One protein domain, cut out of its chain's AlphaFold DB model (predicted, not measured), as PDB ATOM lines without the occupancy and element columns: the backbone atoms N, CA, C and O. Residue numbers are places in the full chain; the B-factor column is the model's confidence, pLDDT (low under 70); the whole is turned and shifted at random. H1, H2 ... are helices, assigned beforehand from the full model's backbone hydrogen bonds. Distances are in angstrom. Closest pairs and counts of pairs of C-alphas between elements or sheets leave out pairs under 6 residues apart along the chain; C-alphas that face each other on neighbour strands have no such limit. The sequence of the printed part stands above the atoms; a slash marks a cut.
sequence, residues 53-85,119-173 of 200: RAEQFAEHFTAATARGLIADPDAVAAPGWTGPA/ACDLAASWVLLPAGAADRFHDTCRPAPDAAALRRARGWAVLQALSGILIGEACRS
ATOM      1  N   ARG A  53      34.663  53.217 -11.259       69.19
ATOM      2  CA  ARG A  53      34.484  51.770 -11.343       69.19
ATOM      3  C   ARG A  53      35.829  51.090 -11.632       69.19
ATOM      4  O   ARG A  53      36.043  49.962 -11.196       69.19
ATOM      5  N   ALA A  54      36.743  51.761 -12.339       69.12
ATOM      6  CA  ALA A  54      38.079  51.252 -12.629       69.12
ATOM      7  C   ALA A  54      38.997  51.231 -11.392       69.12
ATOM      8  O   ALA A  54      39.794  50.301 -11.250       69.12
ATOM      9  N   GLU A  55      38.862  52.186 -10.470       71.25
ATOM     10  CA  GLU A  55      39.573  52.156  -9.184       71.25
ATOM     11  C   GLU A  55      39.054  51.010  -8.313       71.25
ATOM     12  O   GLU A  55      39.834  50.168  -7.861       71.25
ATOM     13  N   GLN A  56      37.729  50.888  -8.181       73.06
ATOM     14  CA  GLN A  56      37.104  49.793  -7.433       73.06
ATOM     15  C   GLN A  56      37.480  48.415  -8.007       73.06
ATOM     16  O   GLN A  56      37.709  47.455  -7.265       73.06
ATOM     17  N   PHE A  57      37.584  48.310  -9.333       77.88
ATOM     18  CA  PHE A  57      38.123  47.135 -10.010       77.88
ATOM     19  C   PHE A  57      39.541  46.818  -9.564       77.88
ATOM     20  O   PHE A  57      39.797  45.699  -9.125       77.88
ATOM     21  N   ALA A  58      40.456  47.782  -9.674       80.50
ATOM     22  CA  ALA A  58      41.857  47.576  -9.342       80.50
ATOM     23  C   ALA A  58      42.025  47.145  -7.876       80.50
ATOM     24  O   ALA A  58      42.790  46.218  -7.596       80.50
ATOM     25  N   GLU A  59      41.274  47.751  -6.955       81.25
ATOM     26  CA  GLU A  59      41.274  47.402  -5.534       81.25
ATOM     27  C   GLU A  59      40.783  45.972  -5.281       81.25
ATOM     28  O   GLU A  59      41.501  45.164  -4.681       81.25
ATOM     29  N   HIS A  60      39.590  45.620  -5.771       80.62
ATOM     30  CA  HIS A  60      39.023  44.282  -5.588       80.62
ATOM     31  C   HIS A  60      39.865  43.200  -6.270       80.62
ATOM     32  O   HIS A  60      40.083  42.129  -5.697       80.62
ATOM     33  N   PHE A  61      40.386  43.478  -7.467       82.00
ATOM     34  CA  PHE A  61      41.249  42.563  -8.208       82.00
ATOM     35  C   PHE A  61      42.578  42.334  -7.487       82.00
ATOM     36  O   PHE A  61      43.013  41.191  -7.321       82.00
ATOM     37  N   THR A  62      43.200  43.403  -6.986       83.50
ATOM     38  CA  THR A  62      44.424  43.318  -6.180       83.50
ATOM     39  C   THR A  62      44.179  42.529  -4.898       83.50
ATOM     40  O   THR A  62      44.961  41.637  -4.570       83.50
ATOM     41  N   ALA A  63      43.069  42.784  -4.199       83.06
ATOM     42  CA  ALA A  63      42.705  42.052  -2.991       83.06
ATOM     43  C   ALA A  63      42.471  40.555  -3.264       83.06
ATOM     44  O   ALA A  63      42.958  39.710  -2.511       83.06
ATOM     45  N   ALA A  64      41.772  40.207  -4.347       82.62
ATOM     46  CA  ALA A  64      41.548  38.818  -4.749       82.62
ATOM     47  C   ALA A  64      42.862  38.109  -5.122       82.62
ATOM     48  O   ALA A  64      43.086  36.967  -4.712       82.62
ATOM     49  N   THR A  65      43.759  38.806  -5.825       83.25
ATOM     50  CA  THR A  65      45.086  38.296  -6.207       83.25
ATOM     51  C   THR A  65      45.965  38.074  -4.976       83.25
ATOM     52  O   THR A  65      46.542  37.002  -4.808       83.25
ATOM     53  N   ALA A  66      46.014  39.041  -4.053       84.38
ATOM     54  CA  ALA A  66      46.774  38.944  -2.804       84.38
ATOM     55  C   ALA A  66      46.297  37.792  -1.900       84.38
ATOM     56  O   ALA A  66      47.080  37.227  -1.139       84.38
ATOM     57  N   ARG A  67      45.016  37.419  -2.002       83.56
ATOM     58  CA  ARG A  67      44.417  36.266  -1.308       83.56
ATOM     59  C   ARG A  67      44.593  34.942  -2.064       83.56
ATOM     60  O   ARG A  67      44.120  33.919  -1.578       83.56
ATOM     61  N   GLY A  68      45.236  34.953  -3.233       83.62
ATOM     62  CA  GLY A  68      45.447  33.770  -4.072       83.62
ATOM     63  C   GLY A  68      44.172  33.219  -4.713       83.62
ATOM     64  O   GLY A  68      44.149  32.055  -5.102       83.62
ATOM     65  N   LEU A  69      43.105  34.024  -4.802       82.81
ATOM     66  CA  LEU A  69      41.825  33.605  -5.387       82.81
ATOM     67  C   LEU A  69      41.856  33.629  -6.920       82.81
ATOM     68  O   LEU A  69      41.100  32.904  -7.560       82.81
ATOM     69  N   ILE A  70      42.721  34.465  -7.501       81.69
ATOM     70  CA  ILE A  70      42.894  34.649  -8.946       81.69
ATOM     71  C   ILE A  70      44.385  34.817  -9.268       81.69
ATOM     72  O   ILE A  70      45.145  35.307  -8.433       81.69
ATOM     73  N   ALA A  71      44.809  34.384 -10.458       70.19
ATOM     74  CA  ALA A  71      46.226  34.276 -10.824       70.19
ATOM     75  C   ALA A  71      46.691  35.263 -11.913       70.19
ATOM     76  O   ALA A  71      47.888  35.329 -12.181       70.19
ATOM     77  N   ASP A  72      45.776  35.992 -12.560       66.75
ATOM     78  CA  ASP A  72      46.063  36.717 -13.803       66.75
ATOM     79  C   ASP A  72      46.077  38.249 -13.623       66.75
ATOM     80  O   ASP A  72      45.020  38.875 -13.675       66.75
ATOM     81  N   PRO A  73      47.244  38.896 -13.447       68.44
ATOM     82  CA  PRO A  73      47.336  40.351 -13.344       68.44
ATOM     83  C   PRO A  73      47.199  41.069 -14.701       68.44
ATOM     84  O   PRO A  73      47.265  42.298 -14.743       68.44
ATOM     85  N   ASP A  74      47.038  40.355 -15.821       80.62
ATOM     86  CA  ASP A  74      47.052  40.954 -17.161       80.62
ATOM     87  C   ASP A  74      45.950  42.010 -17.346       80.62
ATOM     88  O   ASP A  74      46.157  43.014 -18.039       80.62
ATOM     89  N   ALA A  75      44.814  41.827 -16.668       82.00
ATOM     90  CA  ALA A  75      43.702  42.767 -16.677       82.00
ATOM     91  C   ALA A  75      44.027  44.098 -15.977       82.00
ATOM     92  O   ALA A  75      43.681  45.151 -16.506       82.00
ATOM     93  N   VAL A  76      44.721  44.074 -14.832       77.94
ATOM     94  CA  VAL A  76      45.120  45.300 -14.106       77.94
ATOM     95  C   VAL A  76      46.328  45.994 -14.738       77.94
ATOM     96  O   VAL A  76      46.514  47.191 -14.556       77.94
ATOM     97  N   ALA A  77      47.138  45.264 -15.510       86.00
ATOM     98  CA  ALA A  77      48.265  45.824 -16.256       86.00
ATOM     99  C   ALA A  77      47.851  46.509 -17.574       86.00
ATOM    100  O   ALA A  77      48.662  47.203 -18.193       86.00
ATOM    101  N   ALA A  78      46.618  46.295 -18.045       89.44
ATOM    102  CA  ALA A  78      46.130  46.931 -19.259       89.44
ATOM    103  C   ALA A  78      45.933  48.447 -19.038       89.44
ATOM    104  O   ALA A  78      45.400  48.839 -18.000       89.44
ATOM    105  N   PRO A  79      46.312  49.309 -20.006       90.06
ATOM    106  CA  PRO A  79      46.061  50.748 -19.913       90.06
ATOM    107  C   PRO A  79      44.590  51.038 -19.615       90.06
ATOM    108  O   PRO A  79      43.727  50.358 -20.166       90.06
ATOM    109  N   GLY A  80      44.300  52.033 -18.774       85.56
ATOM    110  CA  GLY A  80      42.928  52.456 -18.478       85.56
ATOM    111  C   GLY A  80      42.216  53.060 -19.693       85.56
ATOM    112  O   GLY A  80      42.847  53.435 -20.684       85.56
ATOM    113  N   TRP A  81      40.889  53.149 -19.626       81.94
ATOM    114  CA  TRP A  81      40.092  53.842 -20.638       81.94
ATOM    115  C   TRP A  81      40.415  55.341 -20.670       81.94
ATOM    116  O   TRP A  81      40.371  56.011 -19.644       81.94
ATOM    117  N   THR A  82      40.737  55.869 -21.852       80.81
ATOM    118  CA  THR A  82      41.100  57.288 -22.051       80.81
ATOM    119  C   THR A  82      40.052  58.085 -22.825       80.81
ATOM    120  O   THR A  82      40.211  59.290 -23.025       80.81
ATOM    121  N   GLY A  83      38.991  57.426 -23.298       72.25
ATOM    122  CA  GLY A  83      37.867  58.088 -23.949       72.25
ATOM    123  C   GLY A  83      36.881  58.694 -22.944       72.25
ATOM    124  O   GLY A  83      37.081  58.606 -21.731       72.25
ATOM    125  N   PRO A  84      35.786  59.307 -23.427       74.75
ATOM    126  CA  PRO A  84      34.742  59.809 -22.541       74.75
ATOM    127  C   PRO A  84      34.130  58.657 -21.738       74.75
ATOM    128  O   PRO A  84      33.942  57.561 -22.271       74.75
ATOM    129  N   ALA A  85      33.799  58.909 -20.473       72.81
ATOM    130  CA  ALA A  85      33.057  57.956 -19.657       72.81
ATOM    131  C   ALA A  85      31.735  57.590 -20.356       72.81
ATOM    132  O   ALA A  85      31.002  58.472 -20.816       72.81
ATOM    133  N   ALA A 119      34.806  48.469 -20.414       88.94
ATOM    134  CA  ALA A 119      35.263  47.148 -19.985       88.94
ATOM    135  C   ALA A 119      34.336  46.529 -18.928       88.94
ATOM    136  O   ALA A 119      34.209  45.308 -18.872       88.94
ATOM    137  N   CYS A 120      33.651  47.394 -18.166       85.88
ATOM    138  CA  CYS A 120      32.546  47.090 -17.275       85.88
ATOM    139  C   CYS A 120      31.584  46.040 -17.851       85.88
ATOM    140  O   CYS A 120      31.568  44.848 -17.540       85.88
ATOM    141  N   ASP A 121      30.769  46.522 -18.773       88.38
ATOM    142  CA  ASP A 121      29.659  45.744 -19.296       88.38
ATOM    143  C   ASP A 121      30.101  44.807 -20.425       88.38
ATOM    144  O   ASP A 121      29.440  43.806 -20.688       88.38
ATOM    145  N   LEU A 122      31.263  45.052 -21.047       89.38
ATOM    146  CA  LEU A 122      31.870  44.103 -21.988       89.38
ATOM    147  C   LEU A 122      32.196  42.754 -21.328       89.38
ATOM    148  O   LEU A 122      32.218  41.731 -22.022       89.38
ATOM    149  N   ALA A 123      32.393  42.723 -20.005       90.56
ATOM    150  CA  ALA A 123      32.554  41.490 -19.234       90.56
ATOM    151  C   ALA A 123      31.401  40.500 -19.460       90.56
ATOM    152  O   ALA A 123      31.622  39.288 -19.502       90.56
ATOM    153  N   ALA A 124      30.189  41.007 -19.709       86.69
ATOM    154  CA  ALA A 124      28.996  40.206 -19.953       86.69
ATOM    155  C   ALA A 124      29.161  39.224 -21.126       86.69
ATOM    156  O   ALA A 124      28.529  38.172 -21.142       86.69
ATOM    157  N   SER A 125      30.060  39.503 -22.076       86.56
ATOM    158  CA  SER A 125      30.369  38.581 -23.178       86.56
ATOM    159  C   SER A 125      30.948  37.232 -22.727       86.56
ATOM    160  O   SER A 125      30.776  36.243 -23.432       86.56
ATOM    161  N   TRP A 126      31.576  37.163 -21.548       87.75
ATOM    162  CA  TRP A 126      32.054  35.911 -20.949       87.75
ATOM    163  C   TRP A 126      31.093  35.334 -19.911       87.75
ATOM    164  O   TRP A 126      31.141  34.136 -19.653       87.75
ATOM    165  N   VAL A 127      30.234  36.164 -19.314       84.06
ATOM    166  CA  VAL A 127      29.328  35.735 -18.234       84.06
ATOM    167  C   VAL A 127      27.954  35.302 -18.770       84.06
ATOM    168  O   VAL A 127      27.325  34.415 -18.199       84.06
ATOM    169  N   LEU A 128      27.482  35.898 -19.870       83.69
ATOM    170  CA  LEU A 128      26.164  35.623 -20.461       83.69
ATOM    171  C   LEU A 128      26.212  34.656 -21.645       83.69
ATOM    172  O   LEU A 128      25.252  33.923 -21.877       83.69
ATOM    173  N   LEU A 129      27.277  34.711 -22.447       83.31
ATOM    174  CA  LEU A 129      27.314  34.019 -23.733       83.31
ATOM    175  C   LEU A 129      27.955  32.631 -23.616       83.31
ATOM    176  O   LEU A 129      28.817  32.412 -22.764       83.31
ATOM    177  N   PRO A 130      27.599  31.694 -24.513       82.50
ATOM    178  CA  PRO A 130      28.300  30.423 -24.618       82.50
ATOM    179  C   PRO A 130      29.800  30.606 -24.878       82.50
ATOM    180  O   PRO A 130      30.227  31.557 -25.542       82.50
ATOM    181  N   ALA A 131      30.602  29.640 -24.426       82.44
ATOM    182  CA  ALA A 131      32.032  29.610 -24.710       82.44
ATOM    183  C   ALA A 131      32.304  29.741 -26.224       82.44
ATOM    184  O   ALA A 131      31.671  29.079 -27.047       82.44
ATOM    185  N   GLY A 132      33.240  30.620 -26.595       82.62
ATOM    186  CA  GLY A 132      33.594  30.903 -27.993       82.62
ATOM    187  C   GLY A 132      32.687  31.906 -28.721       82.62
ATOM    188  O   GLY A 132      32.944  32.209 -29.883       82.62
ATOM    189  N   ALA A 133      31.650  32.451 -28.073       83.56
ATOM    190  CA  ALA A 133      30.777  33.464 -28.679       83.56
ATOM    191  C   ALA A 133      31.233  34.919 -28.440       83.56
ATOM    192  O   ALA A 133      30.720  35.823 -29.100       83.56
ATOM    193  N   ALA A 134      32.188  35.146 -27.529       82.94
ATOM    194  CA  ALA A 134      32.636  36.485 -27.138       82.94
ATOM    195  C   ALA A 134      33.185  37.301 -28.323       82.94
ATOM    196  O   ALA A 134      32.755  38.435 -28.514       82.94
ATOM    197  N   ASP A 135      34.028  36.705 -29.174       83.31
ATOM    198  CA  ASP A 135      34.625  37.401 -30.325       83.31
ATOM    199  C   ASP A 135      33.549  37.918 -31.294       83.31
ATOM    200  O   ASP A 135      33.563  39.077 -31.698       83.31
ATOM    201  N   ARG A 136      32.533  37.090 -31.587       78.94
ATOM    202  CA  ARG A 136      31.396  37.496 -32.431       78.94
ATOM    203  C   ARG A 136      30.603  38.642 -31.815       78.94
ATOM    204  O   ARG A 136      30.098  39.485 -32.545       78.94
ATOM    205  N   PHE A 137      30.460  38.661 -30.491       80.12
ATOM    206  CA  PHE A 137      29.820  39.772 -29.797       80.12
ATOM    207  C   PHE A 137      30.665  41.048 -29.926       80.12
ATOM    208  O   PHE A 137      30.135  42.079 -30.345       80.12
ATOM    209  N   HIS A 138      31.977  40.977 -29.678       81.00
ATOM    210  CA  HIS A 138      32.890  42.121 -29.809       81.00
ATOM    211  C   HIS A 138      32.926  42.684 -31.237       81.00
ATOM    212  O   HIS A 138      32.912  43.903 -31.404       81.00
ATOM    213  N   ASP A 139      32.850  41.829 -32.262       76.62
ATOM    214  CA  ASP A 139      32.786  42.225 -33.678       76.62
ATOM    215  C   ASP A 139      31.539  43.059 -34.027       76.62
ATOM    216  O   ASP A 139      31.528  43.792 -35.024       76.62
ATOM    217  N   THR A 140      30.477  42.977 -33.217       78.25
ATOM    218  CA  THR A 140      29.250  43.774 -33.395       78.25
ATOM    219  C   THR A 140      29.277  45.105 -32.646       78.25
ATOM    220  O   THR A 140      28.548  46.024 -33.022       78.25
ATOM    221  N   CYS A 141      30.144  45.257 -31.640       74.25
ATOM    222  CA  CYS A 141      30.257  46.480 -30.852       74.25
ATOM    223  C   CYS A 141      30.737  47.658 -31.709       74.25
ATOM    224  O   CYS A 141      31.616  47.526 -32.567       74.25
ATOM    225  N   ARG A 142      30.160  48.840 -31.483       73.38
ATOM    226  CA  ARG A 142      30.554  50.081 -32.156       73.38
ATOM    227  C   ARG A 142      30.731  51.193 -31.111       73.38
ATOM    228  O   ARG A 142      29.754  51.512 -30.441       73.38
ATOM    229  N   PRO A 143      31.930  51.796 -30.991       71.38
ATOM    230  CA  PRO A 143      33.180  51.389 -31.643       71.38
ATOM    231  C   PRO A 143      33.619  49.979 -31.213       71.38
ATOM    232  O   PRO A 143      33.186  49.473 -30.179       71.38
ATOM    233  N   ALA A 144      34.449  49.334 -32.035       76.38
ATOM    234  CA  ALA A 144      35.011  48.037 -31.674       76.38
ATOM    235  C   ALA A 144      35.919  48.202 -30.439       76.38
ATOM    236  O   ALA A 144      36.717  49.148 -30.414       76.38
ATOM    237  N   PRO A 145      35.807  47.330 -29.422       82.62
ATOM    238  CA  PRO A 145      36.671  47.390 -28.252       82.62
ATOM    239  C   PRO A 145      38.116  47.073 -28.646       82.62
ATOM    240  O   PRO A 145      38.377  46.135 -29.400       82.62
ATOM    241  N   ASP A 146      39.061  47.854 -28.129       88.75
ATOM    242  CA  ASP A 146      40.479  47.584 -28.332       88.75
ATOM    243  C   ASP A 146      40.982  46.440 -27.432       88.75
ATOM    244  O   ASP A 146      40.311  45.975 -26.505       88.75
ATOM    245  N   ALA A 147      42.204  45.977 -27.699       93.50
ATOM    246  CA  ALA A 147      42.805  44.883 -26.944       93.50
ATOM    247  C   ALA A 147      42.943  45.193 -25.440       93.50
ATOM    248  O   ALA A 147      42.846  44.279 -24.623       93.50
ATOM    249  N   ALA A 148      43.154  46.457 -25.055       91.50
ATOM    250  CA  ALA A 148      43.261  46.838 -23.649       91.50
ATOM    251  C   ALA A 148      41.896  46.737 -22.951       91.50
ATOM    252  O   ALA A 148      41.807  46.152 -21.873       91.50
ATOM    253  N   ALA A 149      40.826  47.216 -23.588       87.81
ATOM    254  CA  ALA A 149      39.457  47.107 -23.099       87.81
ATOM    255  C   ALA A 149      39.039  45.646 -22.917       87.81
ATOM    256  O   ALA A 149      38.464  45.301 -21.888       87.81
ATOM    257  N   LEU A 150      39.393  44.764 -23.859       91.75
ATOM    258  CA  LEU A 150      39.101  43.333 -23.746       91.75
ATOM    259  C   LEU A 150      39.871  42.659 -22.602       91.75
ATOM    260  O   LEU A 150      39.308  41.814 -21.908       91.75
ATOM    261  N   ARG A 151      41.129  43.045 -22.359       92.38
ATOM    262  CA  ARG A 151      41.912  42.554 -21.209       92.38
ATOM    263  C   ARG A 151      41.284  42.976 -19.881       92.38
ATOM    264  O   ARG A 151      41.084  42.131 -19.011       92.38
ATOM    265  N   ARG A 152      40.891  44.248 -19.748       90.94
ATOM    266  CA  ARG A 152      40.179  44.740 -18.554       90.94
ATOM    267  C   ARG A 152      38.832  44.036 -18.380       90.94
ATOM    268  O   ARG A 152      38.518  43.582 -17.284       90.94
ATOM    269  N   ALA A 153      38.070  43.862 -19.460       90.12
ATOM    270  CA  ALA A 153      36.759  43.216 -19.432       90.12
ATOM    271  C   ALA A 153      36.829  41.741 -19.000       90.12
ATOM    272  O   ALA A 153      35.966  41.269 -18.260       90.12
ATOM    273  N   ARG A 154      37.893  41.020 -19.380       90.12
ATOM    274  CA  ARG A 154      38.165  39.671 -18.855       90.12
ATOM    275  C   ARG A 154      38.395  39.681 -17.348       90.12
ATOM    276  O   ARG A 154      37.835  38.841 -16.650       90.12
ATOM    277  N   GLY A 155      39.167  40.641 -16.835       89.38
ATOM    278  CA  GLY A 155      39.352  40.791 -15.391       89.38
ATOM    279  C   GLY A 155      38.036  41.055 -14.661       89.38
ATOM    280  O   GLY A 155      37.773  40.473 -13.611       89.38
ATOM    281  N   TRP A 156      37.178  41.889 -15.244       88.94
ATOM    282  CA  TRP A 156      35.845  42.156 -14.715       88.94
ATOM    283  C   TRP A 156      34.951  40.917 -14.685       88.94
ATOM    284  O   TRP A 156      34.283  40.684 -13.680       88.94
ATOM    285  N   ALA A 157      34.986  40.085 -15.728       89.81
ATOM    286  CA  ALA A 157      34.247  38.824 -15.750       89.81
ATOM    287  C   ALA A 157      34.691  37.885 -14.614       89.81
ATOM    288  O   ALA A 157      33.855  37.260 -13.961       89.81
ATOM    289  N   VAL A 158      35.997  37.835 -14.324       87.75
ATOM    290  CA  VAL A 158      36.545  37.067 -13.197       87.75
ATOM    291  C   VAL A 158      36.031  37.600 -11.856       87.75
ATOM    292  O   VAL A 158      35.600  36.809 -11.017       87.75
ATOM    293  N   LEU A 159      36.033  38.921 -11.647       84.19
ATOM    294  CA  LEU A 159      35.508  39.510 -10.409       84.19
ATOM    295  C   LEU A 159      34.011  39.266 -10.235       84.19
ATOM    296  O   LEU A 159      33.592  38.886  -9.147       84.19
ATOM    297  N   GLN A 160      33.211  39.437 -11.286       83.31
ATOM    298  CA  GLN A 160      31.771  39.174 -11.232       83.31
ATOM    299  C   GLN A 160      31.483  37.704 -10.901       83.31
ATOM    300  O   GLN A 160      30.638  37.415 -10.054       83.31
ATOM    301  N   ALA A 161      32.231  36.769 -11.500       83.94
ATOM    302  CA  ALA A 161      32.125  35.349 -11.177       83.94
ATOM    303  C   ALA A 161      32.499  35.065  -9.712       83.94
ATOM    304  O   ALA A 161      31.766  34.359  -9.017       83.94
ATOM    305  N   LEU A 162      33.597  35.647  -9.218       83.31
ATOM    306  CA  LEU A 162      34.023  35.506  -7.826       83.31
ATOM    307  C   LEU A 162      32.973  36.068  -6.856       83.31
ATOM    308  O   LEU A 162      32.597  35.385  -5.904       83.31
ATOM    309  N   SER A 163      32.449  37.268  -7.119       80.50
ATOM    310  CA  SER A 163      31.368  37.878  -6.337       80.50
ATOM    311  C   SER A 163      30.124  36.989  -6.314       80.50
ATOM    312  O   SER A 163      29.581  36.725  -5.242       80.50
ATOM    313  N   GLY A 164      29.712  36.450  -7.466       76.44
ATOM    314  CA  GLY A 164      28.584  35.521  -7.558       76.44
ATOM    315  C   GLY A 164      28.782  34.244  -6.731       76.44
ATOM    316  O   GLY A 164      27.856  33.806  -6.043       76.44
ATOM    317  N   ILE A 165      29.991  33.670  -6.740       78.44
ATOM    318  CA  ILE A 165      30.340  32.500  -5.917       78.44
ATOM    319  C   ILE A 165      30.243  32.843  -4.427       78.44
ATOM    320  O   ILE A 165      29.564  32.125  -3.691       78.44
ATOM    321  N   LEU A 166      30.864  33.945  -3.996       76.50
ATOM    322  CA  LEU A 166      30.898  34.369  -2.593       76.50
ATOM    323  C   LEU A 166      29.501  34.696  -2.053       76.50
ATOM    324  O   LEU A 166      29.149  34.274  -0.953       76.50
ATOM    325  N   ILE A 167      28.675  35.394  -2.840       72.12
ATOM    326  CA  ILE A 167      27.272  35.659  -2.496       72.12
ATOM    327  C   ILE A 167      26.511  34.336  -2.376       72.12
ATOM    328  O   ILE A 167      25.820  34.101  -1.385       72.12
ATOM    329  N   GLY A 168      26.682  33.431  -3.344       70.81
ATOM    330  CA  GLY A 168      26.059  32.110  -3.312       70.81
ATOM    331  C   GLY A 168      26.463  31.283  -2.086       70.81
ATOM    332  O   GLY A 168      25.618  30.611  -1.493       70.81
ATOM    333  N   GLU A 169      27.731  31.328  -1.681       70.94
ATOM    334  CA  GLU A 169      28.232  30.667  -0.470       70.94
ATOM    335  C   GLU A 169      27.661  31.278   0.807       70.94
ATOM    336  O   GLU A 169      27.223  30.536   1.691       70.94
ATOM    337  N   ALA A 170      27.611  32.609   0.893       65.81
ATOM    338  CA  ALA A 170      27.032  33.317   2.030       65.81
ATOM    339  C   ALA A 170      25.544  32.975   2.203       65.81
ATOM    340  O   ALA A 170      25.108  32.667   3.313       65.81
ATOM    341  N   CYS A 171      24.782  32.934   1.105       65.12
ATOM    342  CA  CYS A 171      23.380  32.522   1.124       65.12
ATOM    343  C   CYS A 171      23.201  31.066   1.587       65.12
ATOM    344  O   CYS A 171      22.288  30.789   2.359       65.12
ATOM    345  N   ARG A 172      24.079  30.141   1.168       68.06
ATOM    346  CA  ARG A 172      24.034  28.731   1.609       68.06
ATOM    347  C   ARG A 172      24.436  28.535   3.072       68.06
ATOM    348  O   ARG A 172      23.967  27.596   3.706       68.06
ATOM    349  N   SER A 173      25.316  29.390   3.590       62.28
ATOM    350  CA  SER A 173      25.915  29.247   4.924       62.28
ATOM    351  C   SER A 173      25.150  29.991   6.024       62.28
ATOM    352  O   SER A 173      25.492  29.859   7.199       62.28
TER     353      SER A 173
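Overview. This is residues 53 to 85 and 119 to 173 of the 200 residues of the protein "APH domain-containing protein" of Streptomyces shenzhenensis (UniProt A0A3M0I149). One long helix, H6, is the spine of this domain, with the other helices gathered round its first part: H1 and the short H2 pack on one side of it, the short H3 and H4 on another. The last residues of H6, 163 to 173, stick out free at one end, while H5 packs on H4 and stays away from H6. The printed part has 88 residues with six named helices in the order H1 to H6 and no named strand, an all helix domain. It is compact, with a radius of gyration of the C-alphas of 13.7 A, yet elongated, spanning 43 by 27 by 22 A.

Arrangement. H6, residues 147 to 173, is the hub, touching four other helices. H1, residues 53 to 66, touches it with residues 57 to 61 alone, at a steep tilt of 66 degrees, the same way; the closest C-alphas are those of Phe 61 and Leu 159, 6.9 A apart. H2, residues 74 to 77, touches H6, with the closest C-alphas, of Ala 75 and Arg 152, 4.5 A apart. H3, residues 119 to 122, touches H6 with the closest C-alphas, of Ala 119 and Ala 153, 4.2 A apart. H4, residues 124 to 127, touches H6 with the closest C-alphas, of Val 127 and Ala 157, 6.3 A apart. H3 and H4 meet only through their link. H5, residues 134 to 138, touches H4, with the closest C-alphas, of Ser 125 and Ala 134, 5.0 A apart. H5 and H6 are apart, as are H1 and H4. In H1, H5 and H6 every O i to N i+4 pair is within hydrogen-bond range; H2, H3 and H4 are too short for such a pair.

Along the chain. H6 runs 39.3 A from C-alpha 147 at (42.805, 44.883, -26.944) to C-alpha 173 at (25.915, 29.247, 4.924). H1 begins at C-alpha 53, (34.484, 51.770, -11.343), and measures 19.7 A from first to last C-alpha. H2, H3 and H4 have 4 residues each and H5 has 5.

Size, cuts and confidence. The two C-alphas farthest apart are those of Pro 143 and Ser 173, 43.4 A. Residues 86 to 118 are cut out, and C-alphas 85 and 119 are 11.0 A apart across the cut, which falls in the link from H2 to H3. Of the links that are printed whole, H3 to H4 is tight, and H1 to H2, H4 to H5 and H5 to H6 are short. The mean pLDDT of the printed part is 81.1, with residues 53 to 54, 72 to 73 and 170 to 173 under 70.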